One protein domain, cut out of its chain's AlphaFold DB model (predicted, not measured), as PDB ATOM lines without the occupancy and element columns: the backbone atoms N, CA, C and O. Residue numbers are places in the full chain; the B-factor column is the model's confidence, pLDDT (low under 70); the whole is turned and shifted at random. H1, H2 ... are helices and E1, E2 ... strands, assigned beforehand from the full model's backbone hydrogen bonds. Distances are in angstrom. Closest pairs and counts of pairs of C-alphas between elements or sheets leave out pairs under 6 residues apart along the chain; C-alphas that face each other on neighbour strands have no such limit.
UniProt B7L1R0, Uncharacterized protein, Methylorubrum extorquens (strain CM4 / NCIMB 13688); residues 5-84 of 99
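What this domain is: This is residues 5 to 84 of the 99 residues of an uncharacterized protein of Methylorubrum extorquens (strain CM4 / NCIMB 13688) (UniProt B7L1R0). Three helices, H1, H2 and H4, stand about perpendicular to one another in the body of the domain, with the small hairpin E1-E2 at one end, by the later part of H1, and H3 at the other end, by its earlier part. The printed part has 80 residues with four named helices and then two named strands, H1 H2 H3 H4 E1 E2, the strands an antiparallel pair in the order E1 - E2. It is mostly helix and compact, with a radius of gyration of the C-alphas of 11.8 A and spans of 31 by 23 by 19 A.

Where its parts are: Find C-alpha 5 at (22.618, -17.497, -50.990); from there H1, residues 5 to 22, runs 25.5 A to C-alpha 22 at (37.326, -15.469, -30.225). H2 is residues 27 to 33, 10.0 A; H3 is residues 36 to 45, 14.7 A; H4 is residues 56 to 67, 16.5 A. E1, residues 73 to 75, is 7.1 A long, and E2, residues 81 to 83, 7.0 A, ends at (29.316, -20.333, -30.915).

How they stand to each other: Begin at the hub, H1. Its residues 7 to 11 alone touch H3, opposite ways at a shallow tilt of 22 degrees, closest at the C-alphas of Phe 7 and Tyr 45, 6.6 A. H1 only just touches H4, with 3 pairs of C-alphas within 8 A, the closest Val 12 and Leu 63. H2 touches H4 at the C-alphas of Val 27 and Pro 56, 6.0 A. Across the hairpin, N 74 and O 82 are 2.9 A apart, within hydrogen-bond range. Every O i to N i+4 pair is within range in H1, H2 and H4; in H3, 5 of 6.

The domain as a whole: The farthest C-alphas, of Glu 50 and Thr 84, are 33.6 A apart. The printed part has no cut and no long link. Confidence is low, under 70, at residues 39 to 53.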
ATOM      1  N   ALA A   5      22.862 -16.449 -51.981       77.88
ATOM      2  CA  ALA A   5      22.618 -17.497 -50.990       77.88
ATOM      3  C   ALA A   5      23.923 -18.184 -50.551       77.88
ATOM      4  O   ALA A   5      24.179 -18.293 -49.349       77.88
ATOM      5  N   ARG A   6      24.776 -18.560 -51.513       79.25
ATOM      6  CA  ARG A   6      26.071 -19.195 -51.247       79.25
ATOM      7  C   ARG A   6      27.039 -18.258 -50.526       79.25
ATOM      8  O   ARG A   6      27.685 -18.682 -49.573       79.25
ATOM      9  N   PHE A   7      27.064 -16.975 -50.899       83.62
ATOM     10  CA  PHE A   7      27.815 -15.943 -50.174       83.62
ATOM     11  C   PHE A   7      27.429 -15.912 -48.691       83.62
ATOM     12  O   PHE A   7      28.292 -16.036 -47.827       83.62
ATOM     13  N   TRP A   8      26.132 -15.796 -48.381       84.50
ATOM     14  CA  TRP A   8      25.676 -15.719 -46.992       84.50
ATOM     15  C   TRP A   8      25.910 -17.004 -46.212       84.50
ATOM     16  O   TRP A   8      26.094 -16.948 -45.000       84.50
ATOM     17  N   LYS A   9      25.876 -18.158 -46.878       84.12
ATOM     18  CA  LYS A   9      26.173 -19.432 -46.232       84.12
ATOM     19  C   LYS A   9      27.635 -19.502 -45.796       84.12
ATOM     20  O   LYS A   9      27.879 -19.741 -44.619       84.12
ATOM     21  N   LEU A  10      28.564 -19.222 -46.706       84.75
ATOM     22  CA  LEU A  10      29.994 -19.243 -46.407       84.75
ATOM     23  C   LEU A  10      30.392 -18.119 -45.436       84.75
ATOM     24  O   LEU A  10      31.162 -18.357 -44.517       84.75
ATOM     25  N   CYS A  11      29.809 -16.923 -45.576       87.06
ATOM     26  CA  CYS A  11      30.064 -15.803 -44.669       87.06
ATOM     27  C   CYS A  11      29.655 -16.139 -43.234       87.06
ATOM     28  O   CYS A  11      30.397 -15.882 -42.295       87.06
ATOM     29  N   VAL A  12      28.476 -16.735 -43.051       89.25
ATOM     30  CA  VAL A  12      28.005 -17.129 -41.721       89.25
ATOM     31  C   VAL A  12      28.825 -18.290 -41.151       89.25
ATOM     32  O   VAL A  12      29.000 -18.345 -39.940       89.25
ATOM     33  N   ALA A  13      29.343 -19.183 -41.998       88.44
ATOM     34  CA  ALA A  13      30.264 -20.233 -41.571       88.44
ATOM     35  C   ALA A  13      31.610 -19.651 -41.101       88.44
ATOM     36  O   ALA A  13      32.084 -20.023 -40.038       88.44
ATOM     37  N   GLU A  14      32.156 -18.653 -41.803       89.75
ATOM     38  CA  GLU A  14      33.354 -17.931 -41.350       89.75
ATOM     39  C   GLU A  14      33.118 -17.212 -40.015       89.75
ATOM     40  O   GLU A  14      33.955 -17.246 -39.119       89.75
ATOM     41  N   VAL A  15      31.960 -16.561 -39.859       91.31
ATOM     42  CA  VAL A  15      31.593 -15.927 -38.585       91.31
ATOM     43  C   VAL A  15      31.481 -16.966 -37.470       91.31
ATOM     44  O   VAL A  15      31.835 -16.670 -36.334       91.31
ATOM     45  N   HIS A  16      31.002 -18.173 -37.775       90.81
ATOM     46  CA  HIS A  16      30.952 -19.267 -36.808       90.81
ATOM     47  C   HIS A  16      32.356 -19.706 -36.381       90.81
ATOM     48  O   HIS A  16      32.616 -19.746 -35.179       90.81
ATOM     49  N   ASP A  17      33.266 -19.914 -37.336       89.94
ATOM     50  CA  ASP A  17      34.672 -20.243 -37.065       89.94
ATOM     51  C   ASP A  17      35.343 -19.154 -36.205       89.94
ATOM     52  O   ASP A  17      35.945 -19.446 -35.173       89.94
ATOM     53  N   LEU A  18      35.138 -17.876 -36.546       91.38
ATOM     54  CA  LEU A  18      35.632 -16.741 -35.761       91.38
ATOM     55  C   LEU A  18      35.075 -16.728 -34.329       91.38
ATOM     56  O   LEU A  18      35.785 -16.400 -33.379       91.38
ATOM     57  N   LEU A  19      33.793 -17.053 -34.160       92.69
ATOM     58  CA  LEU A  19      33.180 -17.134 -32.839       92.69
ATOM     59  C   LEU A  19      33.721 -18.327 -32.045       92.69
ATOM     60  O   LEU A  19      33.911 -18.188 -30.845       92.69
ATOM     61  N   LEU A  20      34.029 -19.467 -32.659       90.88
ATOM     62  CA  LEU A  20      34.686 -20.562 -31.936       90.88
ATOM     63  C   LEU A  20      36.063 -20.155 -31.393       90.88
ATOM     64  O   LEU A  20      36.435 -20.575 -30.301       90.88
ATOM     65  N   GLU A  21      36.799 -19.327 -32.134       89.56
ATOM     66  CA  GLU A  21      38.152 -18.902 -31.757       89.56
ATOM     67  C   GLU A  21      38.175 -17.725 -30.766       89.56
ATOM     68  O   GLU A  21      39.046 -17.666 -29.900       89.56
ATOM     69  N   ALA A  22      37.241 -16.775 -30.890       88.25
ATOM     70  CA  ALA A  22      37.326 -15.469 -30.225       88.25
ATOM     71  C   ALA A  22      36.052 -15.033 -29.469       88.25
ATOM     72  O   ALA A  22      35.982 -13.884 -29.027       88.25
ATOM     73  N   SER A  23      35.033 -15.897 -29.341       84.50
ATOM     74  CA  SER A  23      33.764 -15.582 -28.656       84.50
ATOM     75  C   SER A  23      33.939 -15.211 -27.175       84.50
ATOM     76  O   SER A  23      34.828 -15.744 -26.508       84.50
ATOM     77  N   PRO A  24      33.033 -14.377 -26.617       93.69
ATOM     78  CA  PRO A  24      31.873 -13.736 -27.265       93.69
ATOM     79  C   PRO A  24      32.164 -12.359 -27.878       93.69
ATOM     80  O   PRO A  24      32.852 -11.538 -27.276       93.69
ATOM     81  N   LEU A  25      31.574 -12.085 -29.052       95.31
ATOM     82  CA  LEU A  25      31.807 -10.868 -29.850       95.31
ATOM     83  C   LEU A  25      30.503 -10.154 -30.221       95.31
ATOM     84  O   LEU A  25      29.493 -10.804 -30.495       95.31
ATOM     85  N   THR A  26      30.523  -8.822 -30.291       94.62
ATOM     86  CA  THR A  26      29.412  -8.060 -30.886       94.62
ATOM     87  C   THR A  26      29.409  -8.196 -32.411       94.62
ATOM     88  O   THR A  26      30.388  -8.618 -33.025       94.62
ATOM     89  N   VAL A  27      28.307  -7.803 -33.054       91.06
ATOM     90  CA  VAL A  27      28.232  -7.749 -34.524       91.06
ATOM     91  C   VAL A  27      29.309  -6.829 -35.104       91.06
ATOM     92  O   VAL A  27      29.913  -7.170 -36.118       91.06
ATOM     93  N   ASP A  28      29.572  -5.692 -34.464       89.31
ATOM     94  CA  ASP A  28      30.600  -4.759 -34.914       89.31
ATOM     95  C   ASP A  28      32.002  -5.362 -34.774       89.31
ATOM     96  O   ASP A  28      32.792  -5.271 -35.714       89.31
ATOM     97  N   ASP A  29      32.296  -6.061 -33.673       91.50
ATOM     98  CA  ASP A  29      33.580  -6.755 -33.494       91.50
ATOM     99  C   ASP A  29      33.787  -7.862 -34.532       91.50
ATOM    100  O   ASP A  29      34.883  -8.016 -35.073       91.50
ATOM    101  N   ILE A  30      32.728  -8.617 -34.843       91.56
ATOM    102  CA  ILE A  30      32.749  -9.640 -35.894       91.56
ATOM    103  C   ILE A  30      33.105  -8.995 -37.234       91.56
ATOM    104  O   ILE A  30      33.988  -9.480 -37.935       91.56
ATOM    105  N   LEU A  31      32.460  -7.880 -37.588       87.25
ATOM    106  CA  LEU A  31      32.730  -7.184 -38.847       87.25
ATOM    107  C   LEU A  31      34.159  -6.630 -38.932       87.25
ATOM    108  O   LEU A  31      34.722  -6.621 -40.024       87.25
ATOM    109  N   HIS A  32      34.747  -6.206 -37.811       86.94
ATOM    110  CA  HIS A  32      36.141  -5.750 -37.764       86.94
ATOM    111  C   HIS A  32      37.155  -6.895 -37.858       86.94
ATOM    112  O   HIS A  32      38.255  -6.695 -38.371       86.94
ATOM    113  N   LYS A  33      36.807  -8.080 -37.346       88.56
ATOM    114  CA  LYS A  33      37.688  -9.258 -37.318       88.56
ATOM    115  C   LYS A  33      37.545 -10.161 -38.544       88.56
ATOM    116  O   LYS A  33      38.411 -11.002 -38.770       88.56
ATOM    117  N   LEU A  34      36.478 -10.005 -39.328       84.56
ATOM    118  CA  LEU A  34      36.295 -10.760 -40.562       84.56
ATOM    119  C   LEU A  34      37.447 -10.497 -41.546       84.56
ATOM    120  O   LEU A  34      37.840  -9.342 -41.737       84.56
ATOM    121  N   PRO A  35      37.949 -11.534 -42.241       81.12
ATOM    122  CA  PRO A  35      38.967 -11.346 -43.263       81.12
ATOM    123  C   PRO A  35      38.525 -10.341 -44.342       81.12
ATOM    124  O   PRO A  35      37.374 -10.386 -44.797       81.12
ATOM    125  N   PRO A  36      39.430  -9.472 -44.831       71.81
ATOM    126  CA  PRO A  36      39.088  -8.391 -45.760       71.81
ATOM    127  C   PRO A  36      38.458  -8.877 -47.080       71.81
ATOM    128  O   PRO A  36      37.651  -8.160 -47.673       71.81
ATOM    129  N   GLY A  37      38.727 -10.118 -47.507       73.00
ATOM    130  CA  GLY A  37      38.109 -10.721 -48.697       73.00
ATOM    131  C   GLY A  37      36.576 -10.826 -48.630       73.00
ATOM    132  O   GLY A  37      35.901 -10.791 -49.662       73.00
ATOM    133  N   TRP A  38      35.992 -10.865 -47.427       74.50
ATOM    134  CA  TRP A  38      34.538 -10.857 -47.247       74.50
ATOM    135  C   TRP A  38      33.913  -9.513 -47.600       74.50
ATOM    136  O   TRP A  38      32.826  -9.474 -48.180       74.50
ATOM    137  N   VAL A  39      34.604  -8.407 -47.320       64.50
ATOM    138  CA  VAL A  39      34.148  -7.050 -47.654       64.50
ATOM    139  C   VAL A  39      34.022  -6.891 -49.173       64.50
ATOM    140  O   VAL A  39      32.997  -6.428 -49.681       64.50
ATOM    141  N   GLU A  40      35.014  -7.377 -49.917       64.94
ATOM    142  CA  GLU A  40      35.014  -7.347 -51.382       64.94
ATOM    143  C   GLU A  40      33.947  -8.266 -51.994       64.94
ATOM    144  O   GLU A  40      33.229  -7.861 -52.915       64.94
ATOM    145  N   ALA A  41      33.771  -9.474 -51.450       66.25
ATOM    146  CA  ALA A  41      32.711 -10.391 -51.869       66.25
ATOM    147  C   ALA A  41      31.308  -9.825 -51.577       66.25
ATOM    148  O   ALA A  41      30.389  -9.978 -52.387       66.25
ATOM    149  N   THR A  42      31.148  -9.084 -50.476       66.44
ATOM    150  CA  THR A  42      29.888  -8.403 -50.139       66.44
ATOM    151  C   THR A  42      29.545  -7.332 -51.168       66.44
ATOM    152  O   THR A  42      28.379  -7.189 -51.516       66.44
ATOM    153  N   ARG A  43      30.535  -6.620 -51.719       62.09
ATOM    154  CA  ARG A  43      30.310  -5.629 -52.787       62.09
ATOM    155  C   ARG A  43      29.741  -6.255 -54.065       62.09
ATOM    156  O   ARG A  43      29.016  -5.582 -54.791       62.09
ATOM    157  N   ARG A  44      30.080  -7.517 -54.350       63.38
ATOM    158  CA  ARG A  44      29.631  -8.244 -55.552       63.38
ATOM    159  C   ARG A  44      28.332  -9.024 -55.346       63.38
ATOM    160  O   ARG A  44      27.566  -9.158 -56.293       63.38
ATOM    161  N   TYR A  45      28.086  -9.539 -54.139       66.06
ATOM    162  CA  TYR A  45      27.024 -10.532 -53.897       66.06
ATOM    163  C   TYR A  45      26.139 -10.243 -52.678       66.06
ATOM    164  O   TYR A  45      25.030 -10.774 -52.563       66.06
ATOM    165  N   GLY A  46      26.610  -9.406 -51.755       56.59
ATOM    166  CA  GLY A  46      25.822  -8.905 -50.641       56.59
ATOM    167  C   GLY A  46      25.040  -7.672 -51.078       56.59
ATOM    168  O   GLY A  46      25.524  -6.848 -51.844       56.59
ATOM    169  N   LYS A  47      23.817  -7.495 -50.577       57.91
ATOM    170  CA  LYS A  47      23.089  -6.222 -50.708       57.91
ATOM    171  C   LYS A  47      23.754  -5.160 -49.808       57.91
ATOM    172  O   LYS A  47      23.182  -4.765 -48.792       57.91
ATOM    173  N   ALA A  48      25.002  -4.799 -50.105       55.84
ATOM    174  CA  ALA A  48      25.800  -3.844 -49.346       55.84
ATOM    175  C   ALA A  48      25.149  -2.452 -49.383       55.84
ATOM    176  O   ALA A  48      24.506  -2.079 -50.363       55.84
ATOM    177  N   GLY A  49      25.285  -1.683 -48.299       52.06
ATOM    178  CA  GLY A  49      24.933  -0.260 -48.315       52.06
ATOM    179  C   GLY A  49      25.983   0.587 -49.033       52.06
ATOM    180  O   GLY A  49      27.050   0.092 -49.384       52.06
ATOM    181  N   GLU A  50      25.692   1.881 -49.190       50.09
ATOM    182  CA  GLU A  50      26.553   2.887 -49.845       50.09
ATOM    183  C   GLU A  50      28.008   2.887 -49.335       50.09
ATOM    184  O   GLU A  50      28.939   3.219 -50.067       50.09
ATOM    185  N   ARG A  51      28.231   2.407 -48.104       49.84
ATOM    186  CA  ARG A  51      29.551   2.164 -47.512       49.84
ATOM    187  C   ARG A  51      29.913   0.675 -47.468       49.84
ATOM    188  O   ARG A  51      30.072   0.123 -46.396       49.84
ATOM    189  N   ARG A  52      30.020   0.034 -48.638       52.25
ATOM    190  CA  ARG A  52      30.872  -1.135 -48.991       52.25
ATOM    191  C   ARG A  52      31.030  -2.322 -48.009       52.25
ATOM    192  O   ARG A  52      31.928  -3.121 -48.229       52.25
ATOM    193  N   THR A  53      30.199  -2.506 -46.989       65.94
ATOM    194  CA  THR A  53      30.327  -3.606 -46.016       65.94
ATOM    195  C   THR A  53      28.994  -4.310 -45.767       65.94
ATOM    196  O   THR A  53      27.914  -3.841 -46.152       65.94
ATOM    197  N   ILE A  54      29.075  -5.485 -45.136       75.25
ATOM    198  CA  ILE A  54      27.915  -6.173 -44.577       75.25
ATOM    199  C   ILE A  54      27.286  -5.237 -43.543       75.25
ATOM    200  O   ILE A  54      27.939  -4.841 -42.584       75.25
ATOM    201  N   ARG A  55      26.009  -4.883 -43.725       82.06
ATOM    202  CA  ARG A  55      25.300  -4.063 -42.737       82.06
ATOM    203  C   ARG A  55      25.195  -4.844 -41.416       82.06
ATOM    204  O   ARG A  55      24.694  -5.974 -41.475       82.06
ATOM    205  N   PRO A  56      25.538  -4.255 -40.251       86.56
ATOM    206  CA  PRO A  56      25.433  -4.927 -38.953       86.56
ATOM    207  C   PRO A  56      24.064  -5.578 -38.729       86.56
ATOM    208  O   PRO A  56      23.968  -6.776 -38.470       86.56
ATOM    209  N   GLY A  57      22.979  -4.837 -38.979       87.94
ATOM    210  CA  GLY A  57      21.618  -5.367 -38.847       87.94
ATOM    211  C   GLY A  57      21.333  -6.577 -39.745       87.94
ATOM    212  O   GLY A  57      20.611  -7.484 -39.341       87.94
ATOM    213  N   LYS A  58      21.945  -6.648 -40.937       87.38
ATOM    214  CA  LYS A  58      21.775  -7.798 -41.832       87.38
ATOM    215  C   LYS A  58      22.553  -9.016 -41.347       87.38
ATOM    216  O   LYS A  58      22.050 -10.129 -41.472       87.38
ATOM    217  N   LEU A  59      23.749  -8.815 -40.797       89.12
ATOM    218  CA  LEU A  59      24.505  -9.899 -40.178       89.12
ATOM    219  C   LEU A  59      23.760 -10.445 -38.955       89.12
ATOM    220  O   LEU A  59      23.546 -11.652 -38.886       89.12
ATOM    221  N   ARG A  60      23.260  -9.568 -38.075       92.88
ATOM    222  CA  ARG A  60      22.415  -9.962 -36.936       92.88
ATOM    223  C   ARG A  60      21.207 -10.786 -37.382       92.88
ATOM    224  O   ARG A  60      20.996 -11.878 -36.870       92.88
ATOM    225  N   GLU A  61      20.455 -10.318 -38.382       92.38
ATOM    226  CA  GLU A  61      19.310 -11.055 -38.943       92.38
ATOM    227  C   GLU A  61      19.716 -12.466 -39.406       92.38
ATOM    228  O   GLU A  61      19.006 -13.445 -39.164       92.38
ATOM    229  N   LYS A  62      20.878 -12.596 -40.056       90.88
ATOM    230  CA  LYS A  62      21.385 -13.889 -40.530       90.88
ATOM    231  C   LYS A  62      21.803 -14.812 -39.392       90.88
ATOM    232  O   LYS A  62      21.486 -15.997 -39.477       90.88
ATOM    233  N   LEU A  63      22.462 -14.292 -38.359       92.19
ATOM    234  CA  LEU A  63      22.846 -15.060 -37.172       92.19
ATOM    235  C   LEU A  63      21.609 -15.523 -36.400       92.19
ATOM    236  O   LEU A  63      21.455 -16.719 -36.166       92.19
ATOM    237  N   ASN A  64      20.655 -14.628 -36.145       93.56
ATOM    238  CA  ASN A  64      19.404 -14.966 -35.461       93.56
ATOM    239  C   ASN A  64      18.576 -15.974 -36.264       93.56
ATOM    240  O   ASN A  64      18.029 -16.919 -35.702       93.56
ATOM    241  N   GLY A  65      18.580 -15.874 -37.594       92.44
ATOM    242  CA  GLY A  65      17.990 -16.889 -38.464       92.44
ATOM    243  C   GLY A  65      18.669 -18.267 -38.395       92.44
ATOM    244  O   GLY A  65      18.049 -19.256 -38.784       92.44
ATOM    245  N   ARG A  66      19.923 -18.372 -37.933       90.69
ATOM    246  CA  ARG A  66      20.589 -19.660 -37.652       90.69
ATOM    247  C   ARG A  66      20.267 -20.174 -36.257       90.69
ATOM    248  O   ARG A  66      19.991 -21.364 -36.134       90.69
ATOM    249  N   ILE A  67      20.222 -19.288 -35.266       92.06
ATOM    250  CA  ILE A  67      19.793 -19.610 -33.897       92.06
ATOM    251  C   ILE A  67      18.375 -20.190 -33.923       92.06
ATOM    252  O   ILE A  67      18.147 -21.295 -33.443       92.06
ATOM    253  N   ALA A  68      17.447 -19.523 -34.614       92.00
ATOM    254  CA  ALA A  68      16.070 -19.992 -34.785       92.00
ATOM    255  C   ALA A  68      15.962 -21.358 -35.498       92.00
ATOM    256  O   ALA A  68      14.954 -22.043 -35.377       92.00
ATOM    257  N   LYS A  69      16.999 -21.766 -36.242       89.12
ATOM    258  CA  LYS A  69      17.093 -23.074 -36.914       89.12
ATOM    259  C   LYS A  69      17.861 -24.118 -36.091       89.12
ATOM    260  O   LYS A  69      18.245 -25.143 -36.650       89.12
ATOM    261  N   GLY A  70      18.143 -23.845 -34.817       87.38
ATOM    262  CA  GLY A  70      18.862 -24.755 -33.923       87.38
ATOM    263  C   GLY A  70      20.334 -24.955 -34.285       87.38
ATOM    264  O   GLY A  70      20.906 -25.997 -33.979       87.38
ATOM    265  N   ARG A  71      20.962 -24.002 -34.990       89.00
ATOM    266  CA  ARG A  71      22.419 -24.045 -35.212       89.00
ATOM    267  C   ARG A  71      23.154 -23.680 -33.919       89.00
ATOM    268  O   ARG A  71      22.586 -22.924 -33.135       89.00
ATOM    269  N   PRO A  72      24.392 -24.169 -33.707       90.94
ATOM    270  CA  PRO A  72      25.120 -24.014 -32.445       90.94
ATOM    271  C   PRO A  72      25.698 -22.598 -32.292       90.94
ATOM    272  O   PRO A  72      26.907 -22.361 -32.341       90.94
ATOM    273  N   LEU A  73      24.787 -21.643 -32.159       92.38
ATOM    274  CA  LEU A  73      24.988 -20.220 -31.961       92.38
ATOM    275  C   LEU A  73      23.995 -19.755 -30.899       92.38
ATOM    276  O   LEU A  73      22.869 -20.250 -30.835       92.38
ATOM    277  N   LYS A  74      24.384 -18.756 -30.117       94.94
ATOM    278  CA  LYS A  74      23.481 -18.032 -29.221       94.94
ATOM    279  C   LYS A  74      23.789 -16.539 -29.231       94.94
ATOM    280  O   LYS A  74      24.947 -16.147 -29.378       94.94
ATOM    281  N   GLU A  75      22.746 -15.735 -29.071       95.75
ATOM    282  CA  GLU A  75      22.840 -14.319 -28.711       95.75
ATOM    283  C   GLU A  75      22.758 -14.241 -27.178       95.75
ATOM    284  O   GLU A  75      21.953 -14.943 -26.564       95.75
ATOM    285  N   LEU A  76      23.655 -13.477 -26.562       94.50
ATOM    286  CA  LEU A  76      23.703 -13.214 -25.125       94.50
ATOM    287  C   LEU A  76      22.871 -11.968 -24.790       94.50
ATOM    288  O   LEU A  76      22.605 -11.142 -25.664       94.50
ATOM    289  N   ASP A  77      22.524 -11.794 -23.513       90.88
ATOM    290  CA  ASP A  77      21.678 -10.685 -23.038       90.88
ATOM    291  C   ASP A  77      22.276  -9.292 -23.311       90.88
ATOM    292  O   ASP A  77      21.554  -8.302 -23.415       90.88
ATOM    293  N   ASP A  78      23.599  -9.211 -23.471       91.75
ATOM    294  CA  ASP A  78      24.331  -7.987 -23.812       91.75
ATOM    295  C   ASP A  78      24.488  -7.755 -25.329       91.75
ATOM    296  O   ASP A  78      25.190  -6.838 -25.757       91.75
ATOM    297  N   GLY A  79      23.837  -8.576 -26.158       89.94
ATOM    298  CA  GLY A  79      23.857  -8.469 -27.617       89.94
ATOM    299  C   GLY A  79      25.119  -9.018 -28.286       89.94
ATOM    300  O   GLY A  79      25.300  -8.807 -29.493       89.94
ATOM    301  N   ARG A  80      25.992  -9.711 -27.537       96.19
ATOM    302  CA  ARG A  80      27.113 -10.480 -28.099       96.19
ATOM    303  C   ARG A  80      26.661 -11.845 -28.599       96.19
ATOM    304  O   ARG A  80      25.719 -12.440 -28.092       96.19
ATOM    305  N   PHE A  81      27.387 -12.373 -29.571       95.88
ATOM    306  CA  PHE A  81      27.181 -13.698 -30.128       95.88
ATOM    307  C   PHE A  81      28.260 -14.665 -29.651       95.88
ATOM    308  O   PHE A  81      29.422 -14.296 -29.453       95.88
ATOM    309  N   ALA A  82      27.865 -15.924 -29.489       94.38
ATOM    310  CA  ALA A  82      28.759 -17.019 -29.154       94.38
ATOM    311  C   ALA A  82      28.424 -18.266 -29.967       94.38
ATOM    312  O   ALA A  82      27.251 -18.604 -30.133       94.38
ATOM    313  N   ALA A  83      29.455 -18.963 -30.442       93.44
ATOM    314  CA  ALA A  83      29.316 -20.333 -30.915       93.44
ATOM    315  C   ALA A  83      29.234 -21.257 -29.693       93.44
ATOM    316  O   ALA A  83      29.995 -21.099 -28.741       93.44
ATOM    317  N   THR A  84      28.279 -22.184 -29.687       91.00
ATOM    318  CA  THR A  84      28.068 -23.104 -28.551       91.00
ATOM    319  C   THR A  84      28.672 -24.481 -28.785       91.00
ATOM    320  O   THR A  84      28.862 -25.226 -27.834       91.00
TER     321      THR A  84